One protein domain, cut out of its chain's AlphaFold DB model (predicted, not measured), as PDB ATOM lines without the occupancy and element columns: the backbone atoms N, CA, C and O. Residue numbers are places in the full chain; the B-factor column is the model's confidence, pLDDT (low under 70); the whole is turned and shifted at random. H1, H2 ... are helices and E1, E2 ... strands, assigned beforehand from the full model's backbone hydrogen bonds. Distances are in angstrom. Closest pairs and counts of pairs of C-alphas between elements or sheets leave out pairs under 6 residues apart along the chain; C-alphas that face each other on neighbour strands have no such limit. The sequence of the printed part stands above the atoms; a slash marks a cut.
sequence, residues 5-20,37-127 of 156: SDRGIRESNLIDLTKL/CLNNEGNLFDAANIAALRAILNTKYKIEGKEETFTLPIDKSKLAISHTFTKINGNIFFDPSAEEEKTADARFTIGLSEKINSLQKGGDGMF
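Overview. This is residues 5 to 20 and 37 to 127 of the 156 residues of the protein "Putative exosome complex RNA-binding protein" of Candidatus Parvarchaeum acidiphilum ARMAN-4_'5-way FS' (UniProt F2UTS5). A twisted wall of four strands, E4, E3, E5 and E6, has helices H1, H3 and H4 over one face and no named helix over the other. H3 covers the sheet only with its first part and reaches past it toward the small hairpin of E1 and E2, which makes the far end of an elongated model; there the turn of residues 63 to 68 sticks out. The printed part has 107 residues, with four named helices and six named strands in the order H1 H2 H3 E1 E2 E3 E4 H4 E5 E6, a mixed class. The larger sheet runs E4 - E3 - E5 - E6, all antiparallel; the whole is loose, with a radius of gyration of the C-alphas of 16.9 A and spans of 59 by 30 by 18 A.

Along the chain. In the larger sheet, E3 is residues 81 to 88, 23.2 A long, E4 91 to 94, E5 106 to 112, 19.6 A, and E6 116 to 123, 21.0 A, ending at C-alpha 123, (173.105, 140.544, 101.322). H3, residues 44 to 58, is 21.0 A long and begins at C-alpha 44, (161.539, 141.782, 110.968). H1 is residues 5 to 11, from C-alpha 5 at (156.796, 143.545, 102.963), H2 is 17 to 20 and H4 is 98 to 103. E1 is residues 60 to 62 and E2 69 to 71.

Arrangement. Inner strands E3 and E5 are antiparallel, with N 83 and O 110 at 2.8 A. Edge strand E4 forms a hairpin with E3, N 93 and O 86 at 2.8 A, and edge strand E6 one with E5, N 109 and O 120 at 2.9 A. H1, H3 and H4 are on the same face, two layers of sheet and helices. H3, at a height over the sheet of 7.3 A, lies only just over E3, with 3 C-alphas falling on it; its closest C-alphas to E3 are Asp 46 and Ser 82, 5.2 A. H1 and H3 touch at a steep tilt of 54 degrees, closest at the C-alphas of Ser 5 and Asn 49, 4.9 A. H4 lies over E3 at a height over the sheet of 8.7 A. E4, H4 and E5 form a split strand-helix-strand unit, two strands running the same way with E3 between them, and a right-handed crossover. In the hairpin of E1 and E2, N 70 and O 61 are 2.8 A apart. H2 touches no helix and is not on the larger sheet. In H1, H3 and H4 every O i to N i+4 pair is within hydrogen-bond range; H2 is too short for one.

Size, cuts and confidence. The two C-alphas farthest apart, those of Gly 65 and Asn 89, are 59.4 A apart. Residues 21 to 36 are not printed, and C-alphas 20 and 37 across that cut are 28.4 A apart. Of the links printed whole, none is long. The mean pLDDT of the printed part is 91.8, and no printed residue is under 70.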
ATOM      1  N   SER A   5     158.141 143.641 102.399       78.25
ATOM      2  CA  SER A   5     156.796 143.545 102.963       78.25
ATOM      3  C   SER A   5     155.803 144.489 102.281       78.25
ATOM      4  O   SER A   5     154.679 144.075 101.993       78.25
ATOM      5  N   ASP A   6     156.211 145.720 101.947       85.50
ATOM      6  CA  ASP A   6     155.386 146.668 101.173       85.50
ATOM      7  C   ASP A   6     155.185 146.169  99.737       85.50
ATOM      8  O   ASP A   6     154.064 146.168  99.223       85.50
ATOM      9  N   ARG A   7     156.255 145.654  99.113       85.62
ATOM     10  CA  ARG A   7     156.184 145.103  97.754       85.62
ATOM     11  C   ARG A   7     155.210 143.931  97.680       85.62
ATOM     12  O   ARG A   7     154.383 143.900  96.775       85.62
ATOM     13  N   GLY A   8     155.262 143.003  98.635       87.00
ATOM     14  CA  GLY A   8     154.328 141.876  98.689       87.00
ATOM     15  C   GLY A   8     152.862 142.323  98.689       87.00
ATOM     16  O   GLY A   8     152.075 141.827  97.885       87.00
ATOM     17  N   ILE A   9     152.512 143.296  99.535       90.38
ATOM     18  CA  ILE A   9     151.133 143.787  99.702       90.38
ATOM     19  C   ILE A   9     150.651 144.573  98.475       90.38
ATOM     20  O   ILE A   9     149.506 144.415  98.044       90.38
ATOM     21  N   ARG A  10     151.508 145.424  97.900       89.88
ATOM     22  CA  ARG A  10     151.154 146.238  96.727       89.88
ATOM     23  C   ARG A  10     151.013 145.392  95.468       89.88
ATOM     24  O   ARG A  10     149.995 145.478  94.789       89.88
ATOM     25  N   GLU A  11     151.993 144.536  95.190       91.00
ATOM     26  CA  GLU A  11     152.012 143.708  93.975       91.00
ATOM     27  C   GLU A  11     150.949 142.606  93.996       91.00
ATOM     28  O   GLU A  11     150.546 142.078  92.953       91.00
ATOM     29  N   SER A  12     150.436 142.249  95.177       92.38
ATOM     30  CA  SER A  12     149.312 141.326  95.262       92.38
ATOM     31  C   SER A  12     147.978 141.947  94.890       92.38
ATOM     32  O   SER A  12     147.061 141.192  94.580       92.38
ATOM     33  N   ASN A  13     147.868 143.279  94.822       92.56
ATOM     34  CA  ASN A  13     146.598 143.986  94.642       92.56
ATOM     35  C   ASN A  13     145.555 143.536  95.681       92.56
ATOM     36  O   ASN A  13     144.397 143.268  95.348       92.56
ATOM     37  N   LEU A  14     145.996 143.402  96.939       93.62
ATOM     38  CA  LEU A  14     145.171 142.941  98.057       93.62
ATOM     39  C   LEU A  14     143.926 143.813  98.267       93.62
ATOM     40  O   LEU A  14     142.842 143.293  98.534       93.62
ATOM     41  N   ILE A  15     144.106 145.132  98.177       93.31
ATOM     42  CA  ILE A  15     143.052 146.132  98.352       93.31
ATOM     43  C   ILE A  15     142.600 146.591  96.970       93.31
ATOM     44  O   ILE A  15     143.401 147.072  96.169       93.31
ATOM     45  N   ASP A  16     141.304 146.481  96.704       92.56
ATOM     46  CA  ASP A  16     140.704 147.006  95.484       92.56
ATOM     47  C   ASP A  16     140.612 148.538  95.561       92.56
ATOM     48  O   ASP A  16     139.665 149.105  96.111       92.56
ATOM     49  N   LEU A  17     141.626 149.210  95.012       91.94
ATOM     50  CA  LEU A  17     141.745 150.669  95.038       91.94
ATOM     51  C   LEU A  17     140.596 151.371  94.301       91.94
ATOM     52  O   LEU A  17     140.267 152.507  94.635       91.94
ATOM     53  N   THR A  18     139.946 150.706  93.339       91.25
ATOM     54  CA  THR A  18     138.821 151.301  92.596       91.25
ATOM     55  C   THR A  18     137.611 151.533  93.498       91.25
ATOM     56  O   THR A  18     136.895 152.518  93.341       91.25
ATOM     57  N   LYS A  19     137.438 150.682  94.515       91.06
ATOM     58  CA  LYS A  19     136.374 150.796  95.520       91.06
ATOM     59  C   LYS A  19     136.661 151.833  96.606       91.06
ATOM     60  O   LYS A  19     135.795 152.080  97.438       91.06
ATOM     61  N   LEU A  20     137.853 152.432  96.611       90.44
ATOM     62  CA  LEU A  20     138.201 153.534  97.513       90.44
ATOM     63  C   LEU A  20     137.865 154.913  96.922       90.44
ATOM     64  O   LEU A  20     138.002 155.926  97.610       90.44
ATOM     65  N   CYS A  37     158.323 148.848 115.258       92.00
ATOM     66  CA  CYS A  37     159.083 147.733 115.814       92.00
ATOM     67  C   CYS A  37     159.294 147.944 117.319       92.00
ATOM     68  O   CYS A  37     159.988 148.878 117.720       92.00
ATOM     69  N   LEU A  38     158.709 147.072 118.142       93.94
ATOM     70  CA  LEU A  38     158.861 147.118 119.602       93.94
ATOM     71  C   LEU A  38     160.121 146.389 120.077       93.94
ATOM     72  O   LEU A  38     160.813 146.870 120.969       93.94
ATOM     73  N   ASN A  39     160.408 145.236 119.475       93.56
ATOM     74  CA  ASN A  39     161.603 144.445 119.725       93.56
ATOM     75  C   ASN A  39     162.041 143.764 118.425       93.56
ATOM     76  O   ASN A  39     161.186 143.313 117.665       93.56
ATOM     77  N   ASN A  40     163.349 143.690 118.187       91.56
ATOM     78  CA  ASN A  40     163.911 143.053 117.002       91.56
ATOM     79  C   ASN A  40     164.838 141.902 117.410       91.56
ATOM     80  O   ASN A  40     165.986 142.138 117.781       91.56
ATOM     81  N   GLU A  41     164.329 140.677 117.290       92.62
ATOM     82  CA  GLU A  41     165.052 139.422 117.549       92.62
ATOM     83  C   GLU A  41     165.228 138.585 116.267       92.62
ATOM     84  O   GLU A  41     165.466 137.382 116.331       92.62
ATOM     85  N   GLY A  42     165.150 139.228 115.096       91.44
ATOM     86  CA  GLY A  42     165.256 138.586 113.786       91.44
ATOM     87  C   GLY A  42     163.955 138.618 112.988       91.44
ATOM     88  O   GLY A  42     162.882 138.925 113.514       91.44
ATOM     89  N   ASN A  43     164.087 138.367 111.687       91.69
ATOM     90  CA  ASN A  43     163.030 138.269 110.687       91.69
ATOM     91  C   ASN A  43     161.967 139.381 110.750       91.69
ATOM     92  O   ASN A  43     160.753 139.158 110.672       91.69
ATOM     93  N   LEU A  44     162.432 140.628 110.856       92.38
ATOM     94  CA  LEU A  44     161.539 141.782 110.968       92.38
ATOM     95  C   LEU A  44     160.622 141.940 109.743       92.38
ATOM     96  O   LEU A  44     159.516 142.462 109.877       92.38
ATOM     97  N   PHE A  45     161.049 141.477 108.563       92.25
ATOM     98  CA  PHE A  45     160.257 141.555 107.332       92.25
ATOM     99  C   PHE A  45     158.965 140.745 107.441       92.25
ATOM    100  O   PHE A  45     157.884 141.294 107.205       92.25
ATOM    101  N   ASP A  46     159.052 139.482 107.864       93.31
ATOM    102  CA  ASP A  46     157.878 138.616 107.980       93.31
ATOM    103  C   ASP A  46     156.965 139.060 109.121       93.31
ATOM    104  O   ASP A  46     155.749 139.157 108.935       93.31
ATOM    105  N   ALA A  47     157.543 139.470 110.253       93.19
ATOM    106  CA  ALA A  47     156.782 140.061 111.349       93.19
ATOM    107  C   ALA A  47     156.017 141.327 110.908       93.19
ATOM    108  O   ALA A  47     154.818 141.457 111.173       93.19
ATOM    109  N   ALA A  48     156.678 142.244 110.194       93.88
ATOM    110  CA  ALA A  48     156.065 143.469 109.684       93.88
ATOM    111  C   ALA A  48     154.979 143.179 108.638       93.88
ATOM    112  O   ALA A  48     153.903 143.781 108.684       93.88
ATOM    113  N   ASN A  49     155.218 142.238 107.720       94.81
ATOM    114  CA  ASN A  49     154.233 141.832 106.723       94.81
ATOM    115  C   ASN A  49     152.971 141.268 107.390       94.81
ATOM    116  O   ASN A  49     151.871 141.743 107.111       94.81
ATOM    117  N   ILE A  50     153.119 140.323 108.322       93.44
ATOM    118  CA  ILE A  50     151.994 139.724 109.050       93.44
ATOM    119  C   ILE A  50     151.228 140.791 109.841       93.44
ATOM    120  O   ILE A  50     149.996 140.831 109.780       93.44
ATOM    121  N   ALA A  51     151.934 141.690 110.534       93.50
ATOM    122  CA  ALA A  51     151.315 142.788 111.273       93.50
ATOM    123  C   ALA A  51     150.500 143.710 110.352       93.50
ATOM    124  O   ALA A  51     149.345 144.021 110.653       93.50
ATOM    125  N   ALA A  52     151.058 144.094 109.200       94.62
ATOM    126  CA  ALA A  52     150.378 144.925 108.213       94.62
ATOM    127  C   ALA A  52     149.145 144.234 107.620       94.62
ATOM    128  O   ALA A  52     148.065 144.826 107.588       94.62
ATOM    129  N   LEU A  53     149.268 142.969 107.203       94.31
ATOM    130  CA  LEU A  53     148.143 142.184 106.691       94.31
ATOM    131  C   LEU A  53     147.026 142.083 107.731       94.31
ATOM    132  O   LEU A  53     145.853 142.268 107.406       94.31
ATOM    133  N   ARG A  54     147.381 141.841 108.996       93.56
ATOM    134  CA  ARG A  54     146.412 141.745 110.087       93.56
ATOM    135  C   ARG A  54     145.735 143.082 110.377       93.56
ATOM    136  O   ARG A  54     144.527 143.097 110.617       93.56
ATOM    137  N   ALA A  55     146.473 144.189 110.335       93.50
ATOM    138  CA  ALA A  55     145.908 145.527 110.481       93.50
ATOM    139  C   ALA A  55     144.915 145.824 109.349       93.50
ATOM    140  O   ALA A  55     143.769 146.185 109.616       93.50
ATOM    141  N   ILE A  56     145.310 145.574 108.096       93.50
ATOM    142  CA  ILE A  56     144.463 145.752 106.907       93.50
ATOM    143  C   ILE A  56     143.172 144.931 107.039       93.50
ATOM    144  O   ILE A  56     142.082 145.480 106.902       93.50
ATOM    145  N   LEU A  57     143.275 143.645 107.390       92.75
ATOM    146  CA  LEU A  57     142.125 142.742 107.517       92.75
ATOM    147  C   LEU A  57     141.110 143.156 108.590       92.75
ATOM    148  O   LEU A  57     139.928 142.862 108.441       92.75
ATOM    149  N   ASN A  58     141.552 143.829 109.655       91.75
ATOM    150  CA  ASN A  58     140.683 144.242 110.763       91.75
ATOM    151  C   ASN A  58     140.264 145.719 110.699       91.75
ATOM    152  O   ASN A  58     139.496 146.175 111.548       91.75
ATOM    153  N   THR A  59     140.761 146.482 109.721       92.50
ATOM    154  CA  THR A  59     140.500 147.920 109.637       92.50
ATOM    155  C   THR A  59     139.027 148.190 109.330       92.50
ATOM    156  O   THR A  59     138.480 147.732 108.324       92.50
ATOM    157  N   LYS A  60     138.407 149.004 110.187       91.38
ATOM    158  CA  LYS A  60     137.078 149.591 109.999       91.38
ATOM    159  C   LYS A  60     137.229 151.109 109.956       91.38
ATOM    160  O   LYS A  60     137.925 151.674 110.797       91.38
ATOM    161  N   TYR A  61     136.598 151.766 108.992       89.69
ATOM    162  CA  TYR A  61     136.706 153.212 108.800       89.69
ATOM    163  C   TYR A  61     135.338 153.843 108.539       89.69
ATOM    164  O   TYR A  61     134.379 153.164 108.175       89.69
ATOM    165  N   LYS A  62     135.237 155.154 108.749       88.88
ATOM    166  CA  LYS A  62     134.044 155.945 108.432       88.88
ATOM    167  C   LYS A  62     134.405 157.001 107.405       88.88
ATOM    168  O   LYS A  62     135.501 157.555 107.443       88.88
ATOM    169  N   ILE A  63     133.473 157.271 106.504       85.69
ATOM    170  CA  ILE A  63     133.585 158.358 105.535       85.69
ATOM    171  C   ILE A  63     132.808 159.540 106.109       85.69
ATOM    172  O   ILE A  63     131.681 159.366 106.573       85.69
ATOM    173  N   GLU A  64     133.406 160.729 106.100       81.38
ATOM    174  CA  GLU A  64     132.747 161.944 106.578       81.38
ATOM    175  C   GLU A  64     131.409 162.154 105.847       81.38
ATOM    176  O   GLU A  64     131.322 162.030 104.625       81.38
ATOM    177  N   GLY A  65     130.340 162.399 106.609       80.62
ATOM    178  CA  GLY A  65     128.978 162.509 106.076       80.62
ATOM    179  C   GLY A  65     128.236 161.180 105.870       80.62
ATOM    180  O   GLY A  65     127.072 161.210 105.476       80.62
ATOM    181  N   LYS A  66     128.849 160.023 106.161       81.81
ATOM    182  CA  LYS A  66     128.167 158.717 106.204       81.81
ATOM    183  C   LYS A  66     128.129 158.169 107.633       81.81
ATOM    184  O   LYS A  66     129.144 158.143 108.324       81.81
ATOM    185  N   GLU A  67     126.965 157.687 108.071       82.56
ATOM    186  CA  GLU A  67     126.818 157.052 109.395       82.56
ATOM    187  C   GLU A  67     127.332 155.600 109.425       82.56
ATOM    188  O   GLU A  67     127.653 155.064 110.490       82.56
ATOM    189  N   GLU A  68     127.450 154.976 108.252       88.12
ATOM    190  CA  GLU A  68     127.893 153.595 108.089       88.12
ATOM    191  C   GLU A  68     129.394 153.422 108.381       88.12
ATOM    192  O   GLU A  68     130.224 154.294 108.112       88.12
ATOM    193  N   THR A  69     129.741 152.264 108.945       87.88
ATOM    194  CA  THR A  69     131.131 151.838 109.132       87.88
ATOM    195  C   THR A  69     131.516 150.897 108.001       87.88
ATOM    196  O   THR A  69     130.894 149.855 107.826       87.88
ATOM    197  N   PHE A  70     132.563 151.250 107.266       88.62
ATOM    198  CA  PHE A  70     133.069 150.501 106.125       88.62
ATOM    199  C   PHE A  70     134.244 149.615 106.531       88.62
ATOM    200  O   PHE A  70     135.016 149.941 107.436       88.62
ATOM    201  N   THR A  71     134.404 148.500 105.828       91.88
ATOM    202  CA  THR A  71     135.618 147.679 105.844       91.88
ATOM    203  C   THR A  71     136.412 147.918 104.568       91.88
ATOM    204  O   THR A  71     135.879 148.384 103.556       91.88
ATOM    205  N   LEU A  72     137.713 147.631 104.606       92.81
ATOM    206  CA  LEU A  72     138.529 147.716 103.402       92.81
ATOM    207  C   LEU A  72     138.081 146.660 102.371       92.81
ATOM    208  O   LEU A  72     137.800 145.516 102.743       92.81
ATOM    209  N   PRO A  73     138.031 147.012 101.074       92.62
ATOM    210  CA  PRO A  73     137.644 146.096 100.010       92.62
ATOM    211  C   PRO A  73     138.788 145.118  99.709       92.62
ATOM    212  O   PRO A  73     139.585 145.326  98.793       92.62
ATOM    213  N   ILE A  74     138.885 144.065 100.517       93.94
ATOM    214  CA  ILE A  74     140.003 143.119 100.507       93.94
ATOM    215  C   ILE A  74     139.632 141.833  99.772       93.94
ATOM    216  O   ILE A  74     138.602 141.215 100.046       93.94
ATOM    217  N   ASP A  75     140.531 141.377  98.905       92.38
ATOM    218  CA  ASP A  75     140.484 140.046  98.309       92.38
ATOM    219  C   ASP A  75     141.394 139.085  99.088       92.38
ATOM    220  O   ASP A  75     142.621 139.114  98.972       92.38
ATOM    221  N   LYS A  76     140.790 138.207  99.895       89.12
ATOM    222  CA  LYS A  76     141.521 137.282 100.778       89.12
ATOM    223  C   LYS A  76     142.422 136.296 100.017       89.12
ATOM    224  O   LYS A  76     143.409 135.835 100.587       89.12
ATOM    225  N   SER A  77     142.133 135.998  98.746       88.19
ATOM    226  CA  SER A  77     142.998 135.142  97.910       88.19
ATOM    227  C   SER A  77     144.351 135.804  97.609       88.19
ATOM    228  O   SER A  77     145.368 135.132  97.432       88.19
ATOM    229  N   LYS A  78     144.398 137.141  97.648       92.38
ATOM    230  CA  LYS A  78     145.571 137.973  97.343       92.38
ATOM    231  C   LYS A  78     146.386 138.358  98.578       92.38
ATOM    232  O   LYS A  78     147.224 139.258  98.513       92.38
ATOM    233  N   LEU A  79     146.176 137.686  99.710       92.94
ATOM    234  CA  LEU A  79     147.014 137.851 100.898       92.94
ATOM    235  C   LEU A  79     148.414 137.293 100.620       92.94
ATOM    236  O   LEU A  79     148.623 136.075 100.644       92.94
ATOM    237  N   ALA A  80     149.340 138.202 100.314       94.56
ATOM    238  CA  ALA A  80     150.742 137.903 100.069       94.56
ATOM    239  C   ALA A  80     151.522 137.912 101.382       94.56
ATOM    240  O   ALA A  80     151.872 138.975 101.899       94.56
ATOM    241  N   ILE A  81     151.772 136.711 101.896       95.12
ATOM    242  CA  ILE A  81     152.532 136.473 103.122       95.12
ATOM    243  C   ILE A  81     154.012 136.398 102.748       95.12
ATOM    244  O   ILE A  81     154.368 135.664 101.818       95.12
ATOM    245  N   SER A  82     154.861 137.161 103.433       94.94
ATOM    246  CA  SER A  82     156.305 137.076 103.220       94.94
ATOM    247  C   SER A  82     156.918 135.893 103.969       94.94
ATOM    248  O   SER A  82     156.476 135.533 105.056       94.94
ATOM    249  N   HIS A  83     157.902 135.269 103.330       95.56
ATOM    250  CA  HIS A  83     158.676 134.151 103.852       95.56
ATOM    251  C   HIS A  83     160.149 134.450 103.599       95.56
ATOM    252  O   HIS A  83     160.565 134.590 102.443       95.56
ATOM    253  N   THR A  84     160.922 134.569 104.668       95.25
ATOM    254  CA  THR A  84     162.323 134.967 104.618       95.25
ATOM    255  C   THR A  84     163.240 133.797 104.949       95.25
ATOM    256  O   THR A  84     163.108 133.128 105.972       95.25
ATOM    257  N   PHE A  85     164.207 133.586 104.062       95.88
ATOM    258  CA  PHE A  85     165.258 132.589 104.177       95.88
ATOM    259  C   PHE A  85     166.619 133.278 104.257       95.88
ATOM    260  O   PHE A  85     166.846 134.296 103.597       95.88
ATOM    261  N   THR A  86     167.553 132.716 105.010       95.62
ATOM    262  CA  THR A  86     168.955 133.148 105.045       95.62
ATOM    263  C   THR A  86     169.870 132.012 104.645       95.62
ATOM    264  O   THR A  86     169.587 130.843 104.888       95.62
ATOM    265  N   LYS A  87     170.983 132.361 104.008       95.00
ATOM    266  CA  LYS A  87     172.048 131.430 103.670       95.00
ATOM    267  C   LYS A  87     173.248 131.723 104.552       95.00
ATOM    268  O   LYS A  87     173.743 132.847 104.541       95.00
ATOM    269  N   ILE A  88     173.687 130.721 105.304       93.88
ATOM    270  CA  ILE A  88     174.837 130.795 106.209       93.88
ATOM    271  C   ILE A  88     175.747 129.614 105.885       93.88
ATOM    272  O   ILE A  88     175.340 128.456 106.017       93.88
ATOM    273  N   ASN A  89     176.979 129.887 105.449       90.56
ATOM    274  CA  ASN A  89     177.978 128.859 105.136       90.56
ATOM    275  C   ASN A  89     177.447 127.779 104.171       90.56
ATOM    276  O   ASN A  89     177.680 126.584 104.357       90.56
ATOM    277  N   GLY A  90     176.681 128.194 103.160       89.44
ATOM    278  CA  GLY A  90     176.103 127.287 102.162       89.44
ATOM    279  C   GLY A  90     174.827 126.549 102.586       89.44
ATOM    280  O   GLY A  90     174.255 125.855 101.754       89.44
ATOM    281  N   ASN A  91     174.353 126.711 103.823       93.19
ATOM    282  CA  ASN A  91     173.104 126.112 104.304       93.19
ATOM    283  C   ASN A  91     171.985 127.155 104.349       93.19
ATOM    284  O   ASN A  91     172.254 128.323 104.627       93.19
ATOM    285  N   ILE A  92     170.745 126.734 104.090       94.94
ATOM    286  CA  ILE A  92     169.568 127.611 104.056       94.94
ATOM    287  C   ILE A  92     168.739 127.412 105.321       94.94
ATOM    288  O   ILE A  92     168.369 126.288 105.655       94.94
ATOM    289  N   PHE A  93     168.413 128.520 105.975       94.44
ATOM    290  CA  PHE A  93     167.591 128.588 107.174       94.44
ATOM    291  C   PHE A  93     166.331 129.400 106.879       94.44
ATOM    292  O   PHE A  93     166.366 130.344 106.090       94.44
ATOM    293  N   PHE A  94     165.213 129.005 107.481       94.31
ATOM    294  CA  PHE A  94     163.942 129.724 107.419       94.31
ATOM    295  C   PHE A  94     163.696 130.412 108.761       94.31
ATOM    296  O   PHE A  94     164.013 129.819 109.788       94.31
ATOM    297  N   ASP A  95     163.111 131.611 108.734       92.00
ATOM    298  CA  ASP A  95     162.807 132.417 109.927       92.00
ATOM    299  C   ASP A  95     164.049 132.719 110.792       92.00
ATOM    300  O   ASP A  95     164.181 132.218 111.910       92.00
ATOM    301  N   PRO A  96     165.012 133.496 110.259       91.69
ATOM    302  CA  PRO A  96     166.282 133.726 110.930       91.69
ATOM    303  C   PRO A  96     166.130 134.563 112.204       91.69
ATOM    304  O   PRO A  96     165.539 135.644 112.201       91.69
ATOM    305  N   SER A  97     166.785 134.117 113.266       93.69
ATOM    306  CA  SER A  97     167.045 134.905 114.470       93.69
ATOM    307  C   SER A  97     168.018 136.063 114.208       93.69
ATOM    308  O   SER A  97     168.764 136.082 113.227       93.69
ATOM    309  N   ALA A  98     168.083 137.026 115.129       92.44
ATOM    310  CA  ALA A  98     169.003 138.163 115.028       92.44
ATOM    311  C   ALA A  98     170.489 137.756 114.923       92.44
ATOM    312  O   ALA A  98     171.294 138.501 114.361       92.44
ATOM    313  N   GLU A  99     170.886 136.608 115.478       92.25
ATOM    314  CA  GLU A  99     172.255 136.085 115.359       92.25
ATOM    315  C   GLU A  99     172.511 135.467 113.977       92.25
ATOM    316  O   GLU A  99     173.558 135.710 113.366       92.25
ATOM    317  N   GLU A 100     171.532 134.735 113.447       92.38
ATOM    318  CA  GLU A 100     171.574 134.167 112.097       92.38
ATOM    319  C   GLU A 100     171.588 135.268 111.033       92.38
ATOM    320  O   GLU A 100     172.381 135.209 110.099       92.38
ATOM    321  N   GLU A 101     170.799 136.334 111.195       89.75
ATOM    322  CA  GLU A 101     170.814 137.477 110.273       89.75
ATOM    323  C   GLU A 101     172.172 138.188 110.223       89.75
ATOM    324  O   GLU A 101     172.608 138.606 109.151       89.75
ATOM    325  N   LYS A 102     172.861 138.313 111.366       90.38
ATOM    326  CA  LYS A 102     174.188 138.955 111.444       90.38
ATOM    327  C   LYS A 102     175.286 138.142 110.766       90.38
ATOM    328  O   LYS A 102     176.306 138.710 110.384       90.38
ATOM    329  N   THR A 103     175.104 136.829 110.680       92.12
ATOM    330  CA  THR A 103     176.089 135.888 110.132       92.12
ATOM    331  C   THR A 103     175.730 135.400 108.730       92.12
ATOM    332  O   THR A 103     176.536 134.717 108.103       92.12
ATOM    333  N   ALA A 104     174.552 135.766 108.221       92.31
ATOM    334  CA  ALA A 104     174.077 135.383 106.902       92.31
ATOM    335  C   ALA A 104     174.888 136.023 105.774       92.31
ATOM    336  O   ALA A 104     175.051 137.240 105.698       92.31
ATOM    337  N   ASP A 105     175.298 135.182 104.828       92.62
ATOM    338  CA  ASP A 105     175.927 135.593 103.577       92.62
ATOM    339  C   ASP A 105     174.904 136.293 102.673       92.62
ATOM    340  O   ASP A 105     175.186 137.293 102.008       92.62
ATOM    341  N   ALA A 106     173.690 135.745 102.624       94.25
ATOM    342  CA  ALA A 106     172.600 136.255 101.810       94.25
ATOM    343  C   ALA A 106     171.243 135.993 102.460       94.25
ATOM    344  O   ALA A 106     171.065 135.053 103.231       94.25
ATOM    345  N   ARG A 107     170.261 136.808 102.084       94.31
ATOM    346  CA  ARG A 107     168.853 136.651 102.451       94.31
ATOM    347  C   ARG A 107     168.008 136.535 101.193       94.31
ATOM    348  O   ARG A 107     168.311 137.177 100.189       94.31
ATOM    349  N   PHE A 108     166.931 135.775 101.254       95.06
ATOM    350  CA  PHE A 108     165.943 135.678 100.196       95.06
ATOM    351  C   PHE A 108     164.540 135.762 100.790       95.06
ATOM    352  O   PHE A 108     164.150 134.912 101.582       95.06
ATOM    353  N   THR A 109     163.792 136.799 100.424       94.88
ATOM    354  CA  THR A 109     162.420 137.020 100.898       94.88
ATOM    355  C   THR A 109     161.439 136.831  99.746       94.88
ATOM    356  O   THR A 109     161.618 137.399  98.665       94.88
ATOM    357  N   ILE A 110     160.392 136.044  99.992       95.44
ATOM    358  CA  ILE A 110     159.363 135.661  99.024       95.44
ATOM    359  C   ILE A 110     158.008 136.156  99.526       95.44
ATOM    360  O   ILE A 110     157.531 135.685 100.551       95.44
ATOM    361  N   GLY A 111     157.353 137.062  98.800       95.38
ATOM    362  CA  GLY A 111     155.955 137.429  99.053       95.38
ATOM    363  C   GLY A 111     155.012 136.534  98.254       95.38
ATOM    364  O   GLY A 111     155.017 136.600  97.022       95.38
ATOM    365  N   LEU A 112     154.205 135.717  98.938       94.81
ATOM    366  CA  LEU A 112     153.427 134.636  98.327       94.81
ATOM    367  C   LEU A 112     151.929 134.694  98.685       94.81
ATOM    368  O   LEU A 112     151.538 134.590  99.850       94.81
ATOM    369  N   SER A 113     151.079 134.802  97.664       92.69
ATOM    370  CA  SER A 113     149.620 134.606  97.736       92.69
ATOM    371  C   SER A 113     149.254 133.233  97.147       92.69
ATOM    372  O   SER A 113     149.923 132.249  97.444       92.69
ATOM    373  N   GLU A 114     148.232 133.133  96.294       90.12
ATOM    374  CA  GLU A 114     148.052 131.971  95.404       90.12
ATOM    375  C   GLU A 114     149.129 131.894  94.307       90.12
ATOM    376  O   GLU A 114     149.314 130.859  93.671       90.12
ATOM    377  N   LYS A 115     149.856 132.995  94.093       92.06
ATOM    378  CA  LYS A 115     151.000 133.098  93.185       92.06
ATOM    379  C   LYS A 115     152.141 133.854  93.852       92.06
ATOM    380  O   LYS A 115     151.938 134.560  94.841       92.06
ATOM    381  N   ILE A 116     153.334 133.753  93.275       93.75
ATOM    382  CA  ILE A 116     154.482 134.566  93.678       93.75
ATOM    383  C   ILE A 116     154.188 136.027  93.318       93.75
ATOM    384  O   ILE A 116     153.931 136.345  92.156       93.75
ATOM    385  N   ASN A 117     154.198 136.911  94.315       93.94
ATOM    386  CA  ASN A 117     153.988 138.349  94.132       93.94
ATOM    387  C   ASN A 117     155.306 139.119  94.131       93.94
ATOM    388  O   ASN A 117     155.431 140.125  93.443       93.94
ATOM    389  N   SER A 118     156.290 138.659  94.903       93.12
ATOM    390  CA  SER A 118     157.603 139.295  94.957       93.12
ATOM    391  C   SER A 118     158.690 138.307  95.360       93.12
ATOM    392  O   SER A 118     158.448 137.389  96.139       93.12
ATOM    393  N   LEU A 119     159.890 138.528  94.825       93.62
ATOM    394  CA  LEU A 119     161.125 137.849  95.204       93.62
ATOM    395  C   LEU A 119     162.189 138.922  95.424       93.62
ATOM    396  O   LEU A 119     162.338 139.827  94.596       93.62
ATOM    397  N   GLN A 120     162.924 138.838  96.529       92.69
ATOM    398  CA  GLN A 120     163.971 139.802  96.838       92.69
ATOM    399  C   GLN A 120     165.168 139.135  97.507       92.69
ATOM    400  O   GLN A 120     165.089 138.674  98.643       92.69
ATOM    401  N   LYS A 121     166.308 139.160  96.810       93.25
ATOM    402  CA  LYS A 121     167.609 138.832  97.394       93.25
ATOM    403  C   LYS A 121     168.156 140.039  98.159       93.25
ATOM    404  O   LYS A 121     168.158 141.155  97.637       93.25
ATOM    405  N   GLY A 122     168.651 139.805  99.365       90.62
ATOM    406  CA  GLY A 122     169.454 140.729 100.160       90.62
ATOM    407  C   GLY A 122     170.817 140.124 100.503       90.62
ATOM    408  O   GLY A 122     171.036 138.928 100.306       90.62
ATOM    409  N   GLY A 123     171.731 140.951 101.010       88.88
ATOM    410  CA  GLY A 123     173.105 140.544 101.322       88.88
ATOM    411  C   GLY A 123     173.989 140.357 100.085       88.88
ATOM    412  O   GLY A 123     173.527 140.463  98.941       88.88
ATOM    413  N   ASP A 124     175.263 140.071 100.335       88.81
ATOM    414  CA  ASP A 124     176.316 140.038  99.314       88.81
ATOM    415  C   ASP A 124     176.506 138.648  98.688       88.81
ATOM    416  O   ASP A 124     177.020 138.525  97.576       88.81
ATOM    417  N   GLY A 125     176.031 137.597  99.356       91.81
ATOM    418  CA  GLY A 125     176.080 136.230  98.858       91.81
ATOM    419  C   GLY A 125     175.099 135.950  97.715       91.81
ATOM    420  O   GLY A 125     174.339 136.810  97.245       91.81
ATOM    421  N   MET A 126     175.102 134.694  97.270       92.88
ATOM    422  CA  MET A 126     174.323 134.227  96.125       92.88
ATOM    423  C   MET A 126     173.492 132.986  96.456       92.88
ATOM    424  O   MET A 126     173.907 132.122  97.233       92.88
ATOM    425  N   PHE A 127     172.345 132.895  95.791       94.19
ATOM    426  CA  PHE A 127     171.534 131.690  95.716       94.19
ATOM    427  C   PHE A 127     171.638 131.129  94.300       94.19
ATOM    428  O   PHE A 127     171.595 131.881  93.323       94.19
TER     429      PHE A 127